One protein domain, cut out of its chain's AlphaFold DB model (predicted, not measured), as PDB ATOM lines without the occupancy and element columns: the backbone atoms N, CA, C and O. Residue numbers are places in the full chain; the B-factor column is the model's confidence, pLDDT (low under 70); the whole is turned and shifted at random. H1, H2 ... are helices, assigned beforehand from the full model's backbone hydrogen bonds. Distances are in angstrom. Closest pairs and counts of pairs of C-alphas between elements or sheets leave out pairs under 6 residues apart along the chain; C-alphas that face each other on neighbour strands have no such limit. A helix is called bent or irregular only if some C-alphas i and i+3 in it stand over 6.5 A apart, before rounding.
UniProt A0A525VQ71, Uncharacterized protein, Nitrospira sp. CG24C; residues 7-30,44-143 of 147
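Overview. This is residues 7 to 30 and 44 to 143 of the 147 residues of an uncharacterized protein of Nitrospira sp. CG24C (UniProt A0A525VQ71). Four long helices run lengthwise in a rod: the longest, H4, packs along H3, H3 and H2 lie side by side as a hairpin, and H1 slants over one side of this H2 and H3 pair, apart from H4. H1, H2 and H3 form an up-and-down bundle, rather loose between H1 and H3, while H4 is joined to it through H3. The printed part has 124 residues with four named helices, in the order H1, H2, H3, H4, and no named strand; its class is all helix. It is only just compact, close to loose, with a radius of gyration of the C-alphas of 16.0 A, and it spans 56 by 24 by 22 A.

Along the chain. H4, residues 110 to 141, is 46.2 A long and runs from C-alpha 110 at (-13.252, 6.439, -3.677) to C-alpha 141 at (3.059, 2.082, 39.362). H3, residues 76 to 101, is 37.3 A long. H2, residues 45 to 68, is 34.5 A long; it is neither bent nor irregular, but only just: C-alphas 58 and 61 are 6.4 A apart. H1, residues 7 to 29, is 32.9 A long and begins with C-alpha 7 at (-1.486, -11.110, 27.891). It has a kink of 30 degrees near residue 23 and is only just irregular, with C-alphas 25 and 28 6.6 A apart.

Arrangement. H4 touches H3 alone, and the two form a helical hairpin at a shallow tilt of 24 degrees, opposite ways; their closest C-alphas, of Ala 86 and Leu 123, are 5.4 A apart. H3 is the hub, touching the three other helices. H2 and H3 form a second helical hairpin, at a shallow tilt of 19 degrees, opposite ways, with closest C-alphas of Phe 45 and Cys 94 at 5.0 A. H1 touches H2 at a shallow tilt of 27 degrees, opposite ways; the closest C-alphas, of Glu 7 and Leu 62, are 5.9 A apart. H1 also touches H3, with residues 8 to 18 alone meeting residues 76 to 87; the closest C-alphas, of Ala 11 and Ala 80, are 6.9 A apart. These two run the same way at a shallow tilt of 34 degrees, only just short of steep. H1 and H4 are apart, as are H2 and H4. In H3 and H4 every O i to N i+4 pair is within hydrogen-bond range; in H1 17 of 19 are, and in H2 18 of 20.

Size, cuts and confidence. The C-alphas farthest apart, of Gly 103 and Ala 143, are 57.5 A apart. Residues 31 to 43 are not printed, and C-alphas 30 and 44 are 16.5 A apart across this cut, which lies in the link from H1 to H2. The links from H2 to H3 and from H3 to H4 are short. The mean pLDDT of the printed part is 86.9; residues 28 to 30, 70 to 71, 105 and 141 to 143 are under 70.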
ATOM      1  N   GLU A   7      -0.514 -11.598  28.860       83.25
ATOM      2  CA  GLU A   7      -1.486 -11.110  27.891       83.25
ATOM      3  C   GLU A   7      -1.068  -9.772  27.266       83.25
ATOM      4  O   GLU A   7      -1.185  -9.605  26.049       83.25
ATOM      5  N   LEU A   8      -0.528  -8.842  28.063       79.94
ATOM      6  CA  LEU A   8      -0.042  -7.544  27.587       79.94
ATOM      7  C   LEU A   8       1.237  -7.692  26.755       79.94
ATOM      8  O   LEU A   8       1.375  -7.043  25.717       79.94
ATOM      9  N   ILE A   9       2.139  -8.601  27.137       84.56
ATOM     10  CA  ILE A   9       3.347  -8.913  26.354       84.56
ATOM     11  C   ILE A   9       2.962  -9.489  24.982       84.56
ATOM     12  O   ILE A   9       3.508  -9.101  23.939       84.56
ATOM     13  N   ARG A  10       1.977 -10.393  24.954       87.00
ATOM     14  CA  ARG A  10       1.448 -10.970  23.710       87.00
ATOM     15  C   ARG A  10       0.729  -9.925  22.858       87.00
ATOM     16  O   ARG A  10       0.946  -9.896  21.646       87.00
ATOM     17  N   ALA A  11      -0.068  -9.045  23.465       86.50
ATOM     18  CA  ALA A  11      -0.719  -7.938  22.764       86.50
ATOM     19  C   ALA A  11       0.311  -6.982  22.135       86.50
ATOM     20  O   ALA A  11       0.163  -6.597  20.977       86.50
ATOM     21  N   ASN A  12       1.408  -6.685  22.836       86.44
ATOM     22  CA  ASN A  12       2.500  -5.867  22.304       86.44
ATOM     23  C   ASN A  12       3.234  -6.547  21.131       86.44
ATOM     24  O   ASN A  12       3.630  -5.896  20.165       86.44
ATOM     25  N   THR A  13       3.361  -7.876  21.157       90.19
ATOM     26  CA  THR A  13       3.903  -8.629  20.012       90.19
ATOM     27  C   THR A  13       2.990  -8.502  18.785       90.19
ATOM     28  O   THR A  13       3.465  -8.259  17.675       90.19
ATOM     29  N   ILE A  14       1.669  -8.595  18.984       91.06
ATOM     30  CA  ILE A  14       0.667  -8.382  17.926       91.06
ATOM     31  C   ILE A  14       0.728  -6.950  17.385       91.06
ATOM     32  O   ILE A  14       0.651  -6.768  16.171       91.06
ATOM     33  N   LEU A  15       0.909  -5.949  18.252       90.38
ATOM     34  CA  LEU A  15       1.101  -4.558  17.845       90.38
ATOM     35  C   LEU A  15       2.306  -4.411  16.905       90.38
ATOM     36  O   LEU A  15       2.196  -3.744  15.880       90.38
ATOM     37  N   GLY A  16       3.430  -5.065  17.210       89.75
ATOM     38  CA  GLY A  16       4.613  -5.058  16.347       89.75
ATOM     39  C   GLY A  16       4.339  -5.634  14.952       89.75
ATOM     40  O   GLY A  16       4.687  -5.014  13.945       89.75
ATOM     41  N   GLU A  17       3.662  -6.787  14.877       93.00
ATOM     42  CA  GLU A  17       3.239  -7.381  13.598       93.00
ATOM     43  C   GLU A  17       2.267  -6.457  12.839       93.00
ATOM     44  O   GLU A  17       2.386  -6.277  11.626       93.00
ATOM     45  N   TYR A  18       1.325  -5.841  13.552       91.69
ATOM     46  CA  TYR A  18       0.355  -4.912  12.983       91.69
ATOM     47  C   TYR A  18       1.017  -3.658  12.396       91.69
ATOM     48  O   TYR A  18       0.726  -3.298  11.256       91.69
ATOM     49  N   VAL A  19       1.945  -3.025  13.123       89.19
ATOM     50  CA  VAL A  19       2.681  -1.841  12.646       89.19
ATOM     51  C   VAL A  19       3.476  -2.166  11.385       89.19
ATOM     52  O   VAL A  19       3.500  -1.359  10.459       89.19
ATOM     53  N   ALA A  20       4.069  -3.359  11.291       90.38
ATOM     54  CA  ALA A  20       4.775  -3.777  10.084       90.38
ATOM     55  C   ALA A  20       3.842  -3.865   8.860       90.38
ATOM     56  O   ALA A  20       4.211  -3.418   7.772       90.38
ATOM     57  N   ILE A  21       2.624  -4.395   9.032       89.25
ATOM     58  CA  ILE A  21       1.604  -4.447   7.968       89.25
ATOM     59  C   ILE A  21       1.120  -3.038   7.611       89.25
ATOM     60  O   ILE A  21       1.033  -2.695   6.432       89.25
ATOM     61  N   HIS A  22       0.839  -2.212   8.618       88.50
ATOM     62  CA  HIS A  22       0.438  -0.822   8.434       88.50
ATOM     63  C   HIS A  22       1.472  -0.038   7.615       88.50
ATOM     64  O   HIS A  22       1.141   0.574   6.598       88.50
ATOM     65  N   ASP A  23       2.742  -0.117   8.008       86.94
ATOM     66  CA  ASP A  23       3.846   0.508   7.291       86.94
ATOM     67  C   ASP A  23       3.956  -0.032   5.861       86.94
ATOM     68  O   ASP A  23       4.124   0.747   4.926       86.94
ATOM     69  N   ALA A  24       3.813  -1.343   5.651       85.56
ATOM     70  CA  ALA A  24       3.849  -1.922   4.309       85.56
ATOM     71  C   ALA A  24       2.755  -1.348   3.385       85.56
ATOM     72  O   ALA A  24       3.017  -1.104   2.206       85.56
ATOM     73  N   ILE A  25       1.561  -1.075   3.921       83.62
ATOM     74  CA  ILE A  25       0.431  -0.513   3.168       83.62
ATOM     75  C   ILE A  25       0.622   0.991   2.912       83.62
ATOM     76  O   ILE A  25       0.469   1.459   1.776       83.62
ATOM     77  N   PHE A  26       0.970   1.765   3.946       79.50
ATOM     78  CA  PHE A  26       0.903   3.231   3.902       79.50
ATOM     79  C   PHE A  26       2.253   3.929   3.682       79.50
ATOM     80  O   PHE A  26       2.299   4.942   2.981       79.50
ATOM     81  N   LYS A  27       3.375   3.391   4.177       70.50
ATOM     82  CA  LYS A  27       4.712   4.023   4.066       70.50
ATOM     83  C   LYS A  27       5.191   4.142   2.621       70.50
ATOM     84  O   LYS A  27       5.891   5.096   2.279       70.50
ATOM     85  N   PHE A  28       4.800   3.192   1.768       52.50
ATOM     86  CA  PHE A  28       5.074   3.234   0.327       52.50
ATOM     87  C   PHE A  28       4.044   4.072  -0.449       52.50
ATOM     88  O   PHE A  28       4.414   4.736  -1.419       52.50
ATOM     89  N   SER A  29       2.785   4.100   0.002       51.22
ATOM     90  CA  SER A  29       1.684   4.811  -0.668       51.22
ATOM     91  C   SER A  29       1.667   6.323  -0.406       51.22
ATOM     92  O   SER A  29       1.156   7.073  -1.231       51.22
ATOM     93  N   TRP A  30       2.272   6.813   0.683       42.53
ATOM     94  CA  TRP A  30       2.307   8.254   0.985       42.53
ATOM     95  C   TRP A  30       3.343   9.053   0.183       42.53
ATOM     96  O   TRP A  30       3.173  10.252  -0.014       42.53
ATOM     97  N   ASP A  44       0.087  -6.429  -2.209       84.69
ATOM     98  CA  ASP A  44      -0.710  -7.650  -2.106       84.69
ATOM     99  C   ASP A  44      -1.707  -7.519  -0.949       84.69
ATOM    100  O   ASP A  44      -1.498  -7.987   0.173       84.69
ATOM    101  N   PHE A  45      -2.820  -6.845  -1.234       87.00
ATOM    102  CA  PHE A  45      -3.911  -6.674  -0.277       87.00
ATOM    103  C   PHE A  45      -4.550  -8.008   0.143       87.00
ATOM    104  O   PHE A  45      -5.133  -8.086   1.223       87.00
ATOM    105  N   GLY A  46      -4.419  -9.065  -0.668       88.75
ATOM    106  CA  GLY A  46      -4.900 -10.402  -0.325       88.75
ATOM    107  C   GLY A  46      -4.051 -11.053   0.767       88.75
ATOM    108  O   GLY A  46      -4.599 -11.633   1.708       88.75
ATOM    109  N   ALA A  47      -2.723 -10.922   0.683       91.56
ATOM    110  CA  ALA A  47      -1.811 -11.346   1.745       91.56
ATOM    111  C   ALA A  47      -2.059 -10.558   3.040       91.56
ATOM    112  O   ALA A  47      -2.321 -11.161   4.080       91.56
ATOM    113  N   HIS A  48      -2.112  -9.223   2.963       92.31
ATOM    114  CA  HIS A  48      -2.367  -8.386   4.139       92.31
ATOM    115  C   HIS A  48      -3.732  -8.649   4.785       92.31
ATOM    116  O   HIS A  48      -3.830  -8.674   6.008       92.31
ATOM    117  N   PHE A  49      -4.780  -8.923   4.000       93.25
ATOM    118  CA  PHE A  49      -6.073  -9.350   4.538       93.25
ATOM    119  C   PHE A  49      -5.952 -10.621   5.395       93.25
ATOM    120  O   PHE A  49      -6.507 -10.677   6.495       93.25
ATOM    121  N   LYS A  50      -5.215 -11.637   4.919       95.06
ATOM    122  CA  LYS A  50      -4.995 -12.891   5.659       95.06
ATOM    123  C   LYS A  50      -4.184 -12.657   6.931       95.06
ATOM    124  O   LYS A  50      -4.550 -13.188   7.980       95.06
ATOM    125  N   ASP A  51      -3.135 -11.842   6.852       95.50
ATOM    126  CA  ASP A  51      -2.294 -11.515   8.002       95.50
ATOM    127  C   ASP A  51      -3.086 -10.758   9.075       95.50
ATOM    128  O   ASP A  51      -3.085 -11.160  10.237       95.50
ATOM    129  N   LEU A  52      -3.856  -9.736   8.689       95.88
ATOM    130  CA  LEU A  52      -4.714  -8.984   9.611       95.88
ATOM    131  C   LEU A  52      -5.820  -9.860  10.207       95.88
ATOM    132  O   LEU A  52      -6.125  -9.749  11.392       95.88
ATOM    133  N   ASN A  53      -6.394 -10.778   9.423       96.69
ATOM    134  CA  ASN A  53      -7.350 -11.759   9.934       96.69
ATOM    135  C   ASN A  53      -6.718 -12.652  11.011       96.69
ATOM    136  O   ASN A  53      -7.321 -12.868  12.059       96.69
ATOM    137  N   ARG A  54      -5.489 -13.129  10.782       97.12
ATOM    138  CA  ARG A  54      -4.729 -13.906  11.768       97.12
ATOM    139  C   ARG A  54      -4.466 -13.096  13.038       97.12
ATOM    140  O   ARG A  54      -4.634 -13.637  14.129       97.12
ATOM    141  N   LEU A  55      -4.059 -11.831  12.915       96.12
ATOM    142  CA  LEU A  55      -3.826 -10.955  14.069       96.12
ATOM    143  C   LEU A  55      -5.105 -10.733  14.877       96.12
ATOM    144  O   LEU A  55      -5.087 -10.921  16.090       96.12
ATOM    145  N   ALA A  56      -6.223 -10.431  14.213       95.88
ATOM    146  CA  ALA A  56      -7.515 -10.257  14.870       95.88
ATOM    147  C   ALA A  56      -7.936 -11.518  15.644       95.88
ATOM    148  O   ALA A  56      -8.345 -11.426  16.800       95.88
ATOM    149  N   SER A  57      -7.775 -12.706  15.050       95.75
ATOM    150  CA  SER A  57      -8.080 -13.976  15.722       95.75
ATOM    151  C   SER A  57      -7.182 -14.262  16.930       95.75
ATOM    152  O   SER A  57      -7.641 -14.905  17.870       95.75
ATOM    153  N   LYS A  58      -5.925 -13.799  16.929       94.88
ATOM    154  CA  LYS A  58      -5.024 -13.916  18.089       94.88
ATOM    155  C   LYS A  58      -5.356 -12.899  19.185       94.88
ATOM    156  O   LYS A  58      -5.253 -13.234  20.359       94.88
ATOM    157  N   LEU A  59      -5.732 -11.674  18.815       93.38
ATOM    158  CA  LEU A  59      -5.969 -10.583  19.762       93.38
ATOM    159  C   LEU A  59      -7.334 -10.678  20.451       93.38
ATOM    160  O   LEU A  59      -7.438 -10.347  21.626       93.38
ATOM    161  N   ALA A  60      -8.365 -11.173  19.762       94.12
ATOM    162  CA  ALA A  60      -9.704 -11.341  20.328       94.12
ATOM    163  C   ALA A  60      -9.741 -12.124  21.663       94.12
ATOM    164  O   ALA A  60     -10.297 -11.598  22.631       94.12
ATOM    165  N   PRO A  61      -9.136 -13.325  21.786       92.88
ATOM    166  CA  PRO A  61      -9.112 -14.037  23.063       92.88
ATOM    167  C   PRO A  61      -8.270 -13.324  24.131       92.88
ATOM    168  O   PRO A  61      -8.610 -13.412  25.306       92.88
ATOM    169  N   LEU A  62      -7.217 -12.588  23.750       90.69
ATOM    170  CA  LEU A  62      -6.411 -11.801  24.696       90.69
ATOM    171  C   LEU A  62      -7.202 -10.618  25.260       90.69
ATOM    172  O   LEU A  62      -7.185 -10.393  26.463       90.69
ATOM    173  N   SER A  63      -7.937  -9.896  24.410       91.06
ATOM    174  CA  SER A  63      -8.806  -8.801  24.854       91.06
ATOM    175  C   SER A  63      -9.878  -9.305  25.825       91.06
ATOM    176  O   SER A  63     -10.113  -8.682  26.861       91.06
ATOM    177  N   LEU A  64     -10.469 -10.474  25.549       90.25
ATOM    178  CA  LEU A  64     -11.422 -11.103  26.463       90.25
ATOM    179  C   LEU A  64     -10.767 -11.508  27.792       90.25
ATOM    180  O   LEU A  64     -11.341 -11.248  28.847       90.25
ATOM    181  N   ALA A  65      -9.571 -12.101  27.755       89.19
ATOM    182  CA  ALA A  65      -8.832 -12.474  28.959       89.19
ATOM    183  C   ALA A  65      -8.554 -11.247  29.844       89.19
ATOM    184  O   ALA A  65      -8.933 -11.250  31.016       89.19
ATOM    185  N   LEU A  66      -8.036 -10.162  29.253       87.38
ATOM    186  CA  LEU A  66      -7.756  -8.890  29.934       87.38
ATOM    187  C   LEU A  66      -8.997  -8.258  30.576       87.38
ATOM    188  O   LEU A  66      -8.873  -7.574  31.588       87.38
ATOM    189  N   LYS A  67     -10.191  -8.491  30.013       88.12
ATOM    190  CA  LYS A  67     -11.468  -8.042  30.592       88.12
ATOM    191  C   LYS A  67     -11.843  -8.806  31.858       88.12
ATOM    192  O   LYS A  67     -12.454  -8.251  32.764       88.12
ATOM    193  N   THR A  68     -11.556 -10.104  31.873       86.56
ATOM    194  CA  THR A  68     -12.007 -11.030  32.924       86.56
ATOM    195  C   THR A  68     -10.999 -11.214  34.054       86.56
ATOM    196  O   THR A  68     -11.373 -11.642  35.144       86.56
ATOM    197  N   GLN A  69      -9.726 -10.905  33.810       81.12
ATOM    198  CA  GLN A  69      -8.642 -11.138  34.753       81.12
ATOM    199  C   GLN A  69      -8.630 -10.074  35.857       81.12
ATOM    200  O   GLN A  69      -8.406  -8.887  35.614       81.12
ATOM    201  N   SER A  70      -8.852 -10.507  37.098       62.72
ATOM    202  CA  SER A  70      -8.647  -9.664  38.279       62.72
ATOM    203  C   SER A  70      -7.160  -9.329  38.424       62.72
ATOM    204  O   SER A  70      -6.323 -10.224  38.361       62.72
ATOM    205  N   GLY A  71      -6.831  -8.047  38.603       69.88
ATOM    206  CA  GLY A  71      -5.441  -7.566  38.642       69.88
ATOM    207  C   GLY A  71      -4.856  -7.199  37.276       69.88
ATOM    208  O   GLY A  71      -3.687  -6.838  37.197       69.88
ATOM    209  N   SER A  72      -5.653  -7.259  36.204       73.12
ATOM    210  CA  SER A  72      -5.265  -6.671  34.923       73.12
ATOM    211  C   SER A  72      -5.078  -5.159  35.067       73.12
ATOM    212  O   SER A  72      -5.889  -4.491  35.714       73.12
ATOM    213  N   LEU A  73      -4.023  -4.619  34.451       81.44
ATOM    214  CA  LEU A  73      -3.738  -3.187  34.481       81.44
ATOM    215  C   LEU A  73      -4.940  -2.414  33.932       81.44
ATOM    216  O   LEU A  73      -5.415  -2.690  32.827       81.44
ATOM    217  N   GLU A  74      -5.445  -1.451  34.695       83.44
ATOM    218  CA  GLU A  74      -6.628  -0.691  34.307       83.44
ATOM    219  C   GLU A  74      -6.370   0.037  32.970       83.44
ATOM    220  O   GLU A  74      -5.362   0.728  32.807       83.44
ATOM    221  N   GLY A  75      -7.276  -0.136  32.001       86.50
ATOM    222  CA  GLY A  75      -7.137   0.389  30.637       86.50
ATOM    223  C   GLY A  75      -6.586  -0.615  29.616       86.50
ATOM    224  O   GLY A  75      -6.717  -0.391  28.413       86.50
ATOM    225  N   SER A  76      -6.010  -1.740  30.057       88.56
ATOM    226  CA  SER A  76      -5.430  -2.762  29.166       88.56
ATOM    227  C   SER A  76      -6.461  -3.424  28.246       88.56
ATOM    228  O   SER A  76      -6.193  -3.612  27.058       88.56
ATOM    229  N   HIS A  77      -7.650  -3.745  28.766       92.06
ATOM    230  CA  HIS A  77      -8.743  -4.303  27.973       92.06
ATOM    231  C   HIS A  77      -9.217  -3.303  26.917       92.06
ATOM    232  O   HIS A  77      -9.285  -3.663  25.745       92.06
ATOM    233  N   GLN A  78      -9.470  -2.049  27.311       93.38
ATOM    234  CA  GLN A  78      -9.897  -0.989  26.397       93.38
ATOM    235  C   GLN A  78      -8.868  -0.776  25.284       93.38
ATOM    236  O   GLN A  78      -9.230  -0.659  24.118       93.38
ATOM    237  N   TYR A  79      -7.577  -0.776  25.628       92.81
ATOM    238  CA  TYR A  79      -6.503  -0.685  24.646       92.81
ATOM    239  C   TYR A  79      -6.500  -1.874  23.672       92.81
ATOM    240  O   TYR A  79      -6.442  -1.682  22.457       92.81
ATOM    241  N   ALA A  80      -6.598  -3.107  24.180       93.19
ATOM    242  CA  ALA A  80      -6.612  -4.310  23.349       93.19
ATOM    243  C   ALA A  80      -7.865  -4.405  22.459       93.19
ATOM    244  O   ALA A  80      -7.782  -4.888  21.330       93.19
ATOM    245  N   GLU A  81      -9.018  -3.952  22.953       94.62
ATOM    246  CA  GLU A  81     -10.270  -3.847  22.199       94.62
ATOM    247  C   GLU A  81     -10.162  -2.801  21.084       94.62
ATOM    248  O   GLU A  81     -10.398  -3.135  19.924       94.62
ATOM    249  N   ALA A  82      -9.684  -1.590  21.386       95.00
ATOM    250  CA  ALA A  82      -9.463  -0.560  20.373       95.00
ATOM    251  C   ALA A  82      -8.476  -1.030  19.285       95.00
ATOM    252  O   ALA A  82      -8.724  -0.847  18.090       95.00
ATOM    253  N   LEU A  83      -7.385  -1.705  19.674       94.88
ATOM    254  CA  LEU A  83      -6.418  -2.268  18.727       94.88
ATOM    255  C   LEU A  83      -7.057  -3.339  17.832       94.88
ATOM    256  O   LEU A  83      -6.774  -3.399  16.633       94.88
ATOM    257  N   LEU A  84      -7.934  -4.176  18.390       96.38
ATOM    258  CA  LEU A  84      -8.681  -5.170  17.625       96.38
ATOM    259  C   LEU A  84      -9.600  -4.505  16.595       96.38
ATOM    260  O   LEU A  84      -9.613  -4.939  15.441       96.38
ATOM    261  N   GLU A  85     -10.321  -3.453  16.978       97.12
ATOM    262  CA  GLU A  85     -11.175  -2.687  16.065       97.12
ATOM    263  C   GLU A  85     -10.362  -2.048  14.932       97.12
ATOM    264  O   GLU A  85     -10.732  -2.167  13.761       97.12
ATOM    265  N   ALA A  86      -9.205  -1.452  15.239       95.69
ATOM    266  CA  ALA A  86      -8.311  -0.878  14.232       95.69
ATOM    267  C   ALA A  86      -7.797  -1.938  13.234       95.69
ATOM    268  O   ALA A  86      -7.848  -1.728  12.017       95.69
ATOM    269  N   ILE A  87      -7.375  -3.114  13.725       96.50
ATOM    270  CA  ILE A  87      -6.965  -4.250  12.880       96.50
ATOM    271  C   ILE A  87      -8.122  -4.700  11.978       96.50
ATOM    272  O   ILE A  87      -7.914  -4.973  10.791       96.50
ATOM    273  N   GLN A  88      -9.343  -4.783  12.510       97.25
ATOM    274  CA  GLN A  88     -10.528  -5.184  11.748       97.25
ATOM    275  C   GLN A  88     -10.908  -4.157  10.675       97.25
ATOM    276  O   GLN A  88     -11.233  -4.550   9.551       97.25
ATOM    277  N   ALA A  89     -10.812  -2.862  10.977       95.81
ATOM    278  CA  ALA A  89     -11.057  -1.794  10.014       95.81
ATOM    279  C   ALA A  89     -10.037  -1.831   8.862       95.81
ATOM    280  O   ALA A  89     -10.420  -1.813   7.688       95.81
ATOM    281  N   LEU A  90      -8.743  -1.988   9.169       94.56
ATOM    282  CA  LEU A  90      -7.706  -2.115   8.140       94.56
ATOM    283  C   LEU A  90      -7.875  -3.393   7.305       94.56
ATOM    284  O   LEU A  90      -7.662  -3.385   6.088       94.56
ATOM    285  N   ARG A  91      -8.299  -4.491   7.939       95.94
ATOM    286  CA  ARG A  91      -8.617  -5.754   7.262       95.94
ATOM    287  C   ARG A  91      -9.735  -5.570   6.243       95.94
ATOM    288  O   ARG A  91      -9.613  -6.094   5.137       95.94
ATOM    289  N   GLU A  92     -10.798  -4.843   6.584       94.69
ATOM    290  CA  GLU A  92     -11.898  -4.580   5.650       94.69
ATOM    291  C   GLU A  92     -11.425  -3.734   4.461       94.69
ATOM    292  O   GLU A  92     -11.706  -4.083   3.316       94.69
ATOM    293  N   ILE A  93     -10.606  -2.701   4.696       91.19
ATOM    294  CA  ILE A  93      -9.982  -1.918   3.615       91.19
ATOM    295  C   ILE A  93      -9.166  -2.831   2.681       91.19
ATOM    296  O   ILE A  93      -9.323  -2.763   1.459       91.19
ATOM    297  N   CYS A  94      -8.335  -3.724   3.233       91.38
ATOM    298  CA  CYS A  94      -7.545  -4.679   2.448       91.38
ATOM    299  C   CYS A  94      -8.429  -5.647   1.654       91.38
ATOM    300  O   CYS A  94      -8.178  -5.883   0.473       91.38
ATOM    301  N   LYS A  95      -9.494  -6.174   2.267       92.50
ATOM    302  CA  LYS A  95     -10.462  -7.048   1.597       92.50
ATOM    303  C   LYS A  95     -11.082  -6.357   0.383       92.50
ATOM    304  O   LYS A  95     -11.071  -6.923  -0.705       92.50
ATOM    305  N   ARG A  96     -11.554  -5.116   0.541       89.75
ATOM    306  CA  ARG A  96     -12.175  -4.343  -0.546       89.75
ATOM    307  C   ARG A  96     -11.202  -4.040  -1.680       89.75
ATOM    308  O   ARG A  96     -11.556  -4.177  -2.851       89.75
ATOM    309  N   PHE A  97      -9.953  -3.688  -1.366       87.38
ATOM    310  CA  PHE A  97      -8.919  -3.527  -2.393       87.38
ATOM    311  C   PHE A  97      -8.576  -4.840  -3.097       87.38
ATOM    312  O   PHE A  97      -8.383  -4.844  -4.315       87.38
ATOM    313  N   HIS A  98      -8.539  -5.954  -2.366       88.19
ATOM    314  CA  HIS A  98      -8.341  -7.268  -2.962       88.19
ATOM    315  C   HIS A  98      -9.490  -7.610  -3.920       88.19
ATOM    316  O   HIS A  98      -9.230  -7.913  -5.080       88.19
ATOM    317  N   GLU A  99     -10.747  -7.459  -3.504       87.06
ATOM    318  CA  GLU A  99     -11.925  -7.681  -4.357       87.06
ATOM    319  C   GLU A  99     -11.912  -6.793  -5.611       87.06
ATOM    320  O   GLU A  99     -12.188  -7.279  -6.710       87.06
ATOM    321  N   LYS A 100     -11.516  -5.519  -5.475       83.62
ATOM    322  CA  LYS A 100     -11.336  -4.589  -6.601       83.62
ATOM    323  C   LYS A 100     -10.253  -5.062  -7.576       83.62
ATOM    324  O   LYS A 100     -10.429  -4.968  -8.789       83.62
ATOM    325  N   SER A 101      -9.142  -5.593  -7.057       82.12
ATOM    326  CA  SER A 101      -8.038  -6.127  -7.871       82.12
ATOM    327  C   SER A 101      -8.424  -7.369  -8.684       82.12
ATOM    328  O   SER A 101      -7.803  -7.633  -9.708       82.12
ATOM    329  N   GLN A 102      -9.464  -8.106  -8.270       83.81
ATOM    330  CA  GLN A 102      -9.954  -9.309  -8.957       83.81
ATOM    331  C   GLN A 102     -10.898  -9.010 -10.140       83.81
ATOM    332  O   GLN A 102     -11.510  -9.930 -10.678       83.81
ATOM    333  N   GLY A 103     -11.013  -7.749 -10.575       74.19
ATOM    334  CA  GLY A 103     -11.603  -7.412 -11.876       74.19
ATOM    335  C   GLY A 103     -12.882  -6.580 -11.849       74.19
ATOM    336  O   GLY A 103     -13.423  -6.300 -12.913       74.19
ATOM    337  N   ASP A 104     -13.350  -6.130 -10.682       71.94
ATOM    338  CA  ASP A 104     -14.484  -5.204 -10.604       71.94
ATOM    339  C   ASP A 104     -14.068  -3.881  -9.954       71.94
ATOM    340  O   ASP A 104     -14.084  -3.698  -8.734       71.94
ATOM    341  N   LEU A 105     -13.682  -2.936 -10.814       65.06
ATOM    342  CA  LEU A 105     -13.217  -1.606 -10.426       65.06
ATOM    343  C   LEU A 105     -14.296  -0.766  -9.721       65.06
ATOM    344  O   LEU A 105     -13.945   0.217  -9.060       65.06
ATOM    345  N   SER A 106     -15.576  -1.152  -9.829       73.31
ATOM    346  CA  SER A 106     -16.712  -0.463  -9.206       73.31
ATOM    347  C   SER A 106     -16.962  -0.876  -7.749       73.31
ATOM    348  O   SER A 106     -17.591  -0.121  -7.014       73.31
ATOM    349  N   LYS A 107     -16.400  -2.010  -7.290       76.19
ATOM    350  CA  LYS A 107     -16.646  -2.582  -5.945       76.19
ATOM    351  C   LYS A 107     -16.109  -1.783  -4.767       76.19
ATOM    352  O   LYS A 107     -16.482  -2.065  -3.633       76.19
ATOM    353  N   TYR A 108     -15.216  -0.830  -5.015       84.19
ATOM    354  CA  TYR A 108     -14.717   0.043  -3.961       84.19
ATOM    355  C   TYR A 108     -14.514   1.466  -4.492       84.19
ATOM    356  O   TYR A 108     -13.410   1.825  -4.947       84.19
ATOM    357  N   PRO A 109     -15.606   2.258  -4.523       86.56
ATOM    358  CA  PRO A 109     -15.579   3.660  -4.908       86.56
ATOM    359  C   PRO A 109     -14.711   4.483  -3.956       86.56
ATOM    360  O   PRO A 109     -14.614   4.198  -2.764       86.56
ATOM    361  N   MET A 110     -14.131   5.569  -4.470       83.38
ATOM    362  CA  MET A 110     -13.252   6.439  -3.677       83.38
ATOM    363  C   MET A 110     -13.957   7.033  -2.444       83.38
ATOM    364  O   MET A 110     -13.333   7.209  -1.404       83.38
ATOM    365  N   ALA A 111     -15.261   7.311  -2.540       87.94
ATOM    366  CA  ALA A 111     -16.051   7.817  -1.419       87.94
ATOM    367  C   ALA A 111     -16.152   6.803  -0.265       87.94
ATOM    368  O   ALA A 111     -15.979   7.179   0.891       87.94
ATOM    369  N   GLU A 112     -16.374   5.521  -0.577       89.19
ATOM    370  CA  GLU A 112     -16.412   4.440   0.418       89.19
ATOM    371  C   GLU A 112     -15.025   4.217   1.029       89.19
ATOM    372  O   GLU A 112     -14.901   4.083   2.244       89.19
ATOM    373  N   TYR A 113     -13.967   4.282   0.211       87.00
ATOM    374  CA  TYR A 113     -12.590   4.242   0.705       87.00
ATOM    375  C   TYR A 113     -12.292   5.364   1.701       87.00
ATOM    376  O   TYR A 113     -11.793   5.088   2.788       87.00
ATOM    377  N   ASN A 114     -12.633   6.611   1.373       85.38
ATOM    378  CA  ASN A 114     -12.407   7.748   2.265       85.38
ATOM    379  C   ASN A 114     -13.210   7.626   3.569       85.38
ATOM    380  O   ASN A 114     -12.713   7.997   4.631       85.38
ATOM    381  N   ALA A 115     -14.435   7.097   3.507       91.69
ATOM    382  CA  ALA A 115     -15.244   6.847   4.697       91.69
ATOM    383  C   ALA A 115     -14.602   5.784   5.601       91.69
ATOM    384  O   ALA A 115     -14.426   6.023   6.795       91.69
ATOM    385  N   ASN A 116     -14.181   4.653   5.029       89.81
ATOM    386  CA  ASN A 116     -13.496   3.590   5.766       89.81
ATOM    387  C   ASN A 116     -12.158   4.064   6.342       89.81
ATOM    388  O   ASN A 116     -11.835   3.742   7.482       89.81
ATOM    389  N   LEU A 117     -11.399   4.856   5.579       88.56
ATOM    390  CA  LEU A 117     -10.140   5.434   6.034       88.56
ATOM    391  C   LEU A 117     -10.361   6.366   7.230       88.56
ATOM    392  O   LEU A 117      -9.641   6.258   8.212       88.56
ATOM    393  N   LYS A 118     -11.399   7.207   7.199       92.00
ATOM    394  CA  LYS A 118     -11.735   8.091   8.323       92.00
ATOM    395  C   LYS A 118     -12.106   7.313   9.589       92.00
ATOM    396  O   LYS A 118     -11.706   7.699  10.684       92.00
ATOM    397  N   VAL A 119     -12.870   6.225   9.453       95.00
ATOM    398  CA  VAL A 119     -13.186   5.330  10.582       95.00
ATOM    399  C   VAL A 119     -11.902   4.723  11.141       95.00
ATOM    400  O   VAL A 119     -11.660   4.788  12.342       95.00
ATOM    401  N   TYR A 120     -11.052   4.195  10.263       92.56
ATOM    402  CA  TYR A 120      -9.764   3.622  10.630       92.56
ATOM    403  C   TYR A 120      -8.845   4.628  11.352       92.56
ATOM    404  O   TYR A 120      -8.294   4.311  12.403       92.56
ATOM    405  N   GLU A 121      -8.718   5.854  10.839       90.12
ATOM    406  CA  GLU A 121      -7.930   6.928  11.458       90.12
ATOM    407  C   GLU A 121      -8.461   7.295  12.849       90.12
ATOM    408  O   GLU A 121      -7.679   7.461  13.784       90.12
ATOM    409  N   SER A 122      -9.786   7.357  13.017       94.19
ATOM    410  CA  SER A 122     -10.403   7.598  14.325       94.19
ATOM    411  C   SER A 122     -10.052   6.498  15.329       94.19
ATOM    412  O   SER A 122      -9.688   6.805  16.460       94.19
ATOM    413  N   LEU A 123     -10.123   5.230  14.915       94.00
ATOM    414  CA  LEU A 123      -9.771   4.089  15.765       94.00
ATOM    415  C   LEU A 123      -8.285   4.099  16.139       94.00
ATOM    416  O   LEU A 123      -7.932   3.816  17.282       94.00
ATOM    417  N   MET A 124      -7.410   4.473  15.202       91.12
ATOM    418  CA  MET A 124      -5.979   4.625  15.466       91.12
ATOM    419  C   MET A 124      -5.688   5.723  16.487       91.12
ATOM    420  O   MET A 124      -4.859   5.508  17.370       91.12
ATOM    421  N   ASN A 125      -6.383   6.860  16.412       90.88
ATOM    422  CA  ASN A 125      -6.250   7.922  17.410       90.88
ATOM    423  C   ASN A 125      -6.679   7.427  18.799       90.88
ATOM    424  O   ASN A 125      -5.931   7.583  19.760       90.88
ATOM    425  N   THR A 126      -7.815   6.729  18.898       93.44
ATOM    426  CA  THR A 126      -8.266   6.127  20.162       93.44
ATOM    427  C   THR A 126      -7.258   5.107  20.707       93.44
ATOM    428  O   THR A 126      -6.946   5.123  21.897       93.44
ATOM    429  N   CYS A 127      -6.679   4.260  19.850       90.75
ATOM    430  CA  CYS A 127      -5.613   3.335  20.254       90.75
ATOM    431  C   CYS A 127      -4.391   4.070  20.818       90.75
ATOM    432  O   CYS A 127      -3.802   3.619  21.800       90.75
ATOM    433  N   GLN A 128      -3.989   5.178  20.190       90.38
ATOM    434  CA  GLN A 128      -2.846   5.981  20.629       90.38
ATOM    435  C   GLN A 128      -3.105   6.643  21.982       90.38
ATOM    436  O   GLN A 128      -2.240   6.587  22.852       90.38
ATOM    437  N   GLU A 129      -4.292   7.219  22.179       93.12
ATOM    438  CA  GLU A 129      -4.701   7.830  23.447       93.12
ATOM    439  C   GLU A 129      -4.707   6.804  24.587       93.12
ATOM    440  O   GLU A 129      -4.092   7.026  25.631       93.12
ATOM    441  N   LEU A 130      -5.329   5.642  24.363       92.38
ATOM    442  CA  LEU A 130      -5.373   4.556  25.342       92.38
ATOM    443  C   LEU A 130      -3.979   3.986  25.628       92.38
ATOM    444  O   LEU A 130      -3.644   3.737  26.784       92.38
ATOM    445  N   GLY A 131      -3.143   3.820  24.600       90.06
ATOM    446  CA  GLY A 131      -1.765   3.358  24.758       90.06
ATOM    447  C   GLY A 131      -0.900   4.352  25.538       90.06
ATOM    448  O   GLY A 131      -0.116   3.948  26.394       90.06
ATOM    449  N   ALA A 132      -1.067   5.655  25.297       90.25
ATOM    450  CA  ALA A 132      -0.382   6.700  26.055       90.25
ATOM    451  C   ALA A 132      -0.802   6.693  27.532       90.25
ATOM    452  O   ALA A 132       0.065   6.730  28.407       90.25
ATOM    453  N   ALA A 133      -2.102   6.571  27.812       89.75
ATOM    454  CA  ALA A 133      -2.616   6.460  29.175       89.75
ATOM    455  C   ALA A 133      -2.099   5.196  29.888       89.75
ATOM    456  O   ALA A 133      -1.723   5.255  31.057       89.75
ATOM    457  N   LEU A 134      -2.026   4.063  29.181       88.00
ATOM    458  CA  LEU A 134      -1.492   2.812  29.724       88.00
ATOM    459  C   LEU A 134      -0.000   2.933  30.069       88.00
ATOM    460  O   LEU A 134       0.426   2.509  31.140       88.00
ATOM    461  N   ASN A 135       0.785   3.565  29.192       87.44
ATOM    462  CA  ASN A 135       2.211   3.805  29.422       87.44
ATOM    463  C   ASN A 135       2.468   4.728  30.620       87.44
ATOM    464  O   ASN A 135       3.413   4.495  31.368       87.44
ATOM    465  N   GLN A 136       1.636   5.758  30.811       88.00
ATOM    466  CA  GLN A 136       1.723   6.637  31.983       88.00
ATOM    467  C   GLN A 136       1.505   5.849  33.277       88.00
ATOM    468  O   GLN A 136       2.329   5.918  34.181       88.00
ATOM    469  N   ARG A 137       0.468   5.009  33.324       85.31
ATOM    470  CA  ARG A 137       0.154   4.177  34.497       85.31
ATOM    471  C   ARG A 137       1.266   3.189  34.835       85.31
ATOM    472  O   ARG A 137       1.618   3.044  35.996       85.31
ATOM    473  N   LEU A 138       1.870   2.567  33.822       82.06
ATOM    474  CA  LEU A 138       3.035   1.696  34.020       82.06
ATOM    475  C   LEU A 138       4.225   2.431  34.640       82.06
ATOM    476  O   LEU A 138       4.981   1.841  35.412       82.06
ATOM    477  N   HIS A 139       4.404   3.702  34.285       80.50
ATOM    478  CA  HIS A 139       5.450   4.533  34.857       80.50
ATOM    479  C   HIS A 139       5.121   4.920  36.309       80.50
ATOM    480  O   HIS A 139       5.998   4.838  37.168       80.50
ATOM    481  N   ASP A 140       3.868   5.271  36.598       79.00
ATOM    482  CA  ASP A 140       3.417   5.671  37.937       79.00
ATOM    483  C   ASP A 140       3.441   4.501  38.940       79.00
ATOM    484  O   ASP A 140       3.977   4.655  40.039       79.00
ATOM    485  N   ASP A 141       2.991   3.305  38.540       66.62
ATOM    486  CA  ASP A 141       3.059   2.082  39.362       66.62
ATOM    487  C   ASP A 141       4.509   1.688  39.687       66.62
ATOM    488  O   ASP A 141       4.800   1.143  40.751       66.62
ATOM    489  N   SER A 142       5.454   1.989  38.790       61.62
ATOM    490  CA  SER A 142       6.881   1.739  39.026       61.62
ATOM    491  C   SER A 142       7.558   2.779  39.931       61.62
ATOM    492  O   SER A 142       8.689   2.559  40.369       61.62
ATOM    493  N   ALA A 143       6.880   3.896  40.218       59.16
ATOM    494  CA  ALA A 143       7.391   5.020  40.996       59.16
ATOM    495  C   ALA A 143       6.863   5.078  42.444       59.16
ATOM    496  O   ALA A 143       7.296   5.955  43.193       59.16
TER     497      ALA A 143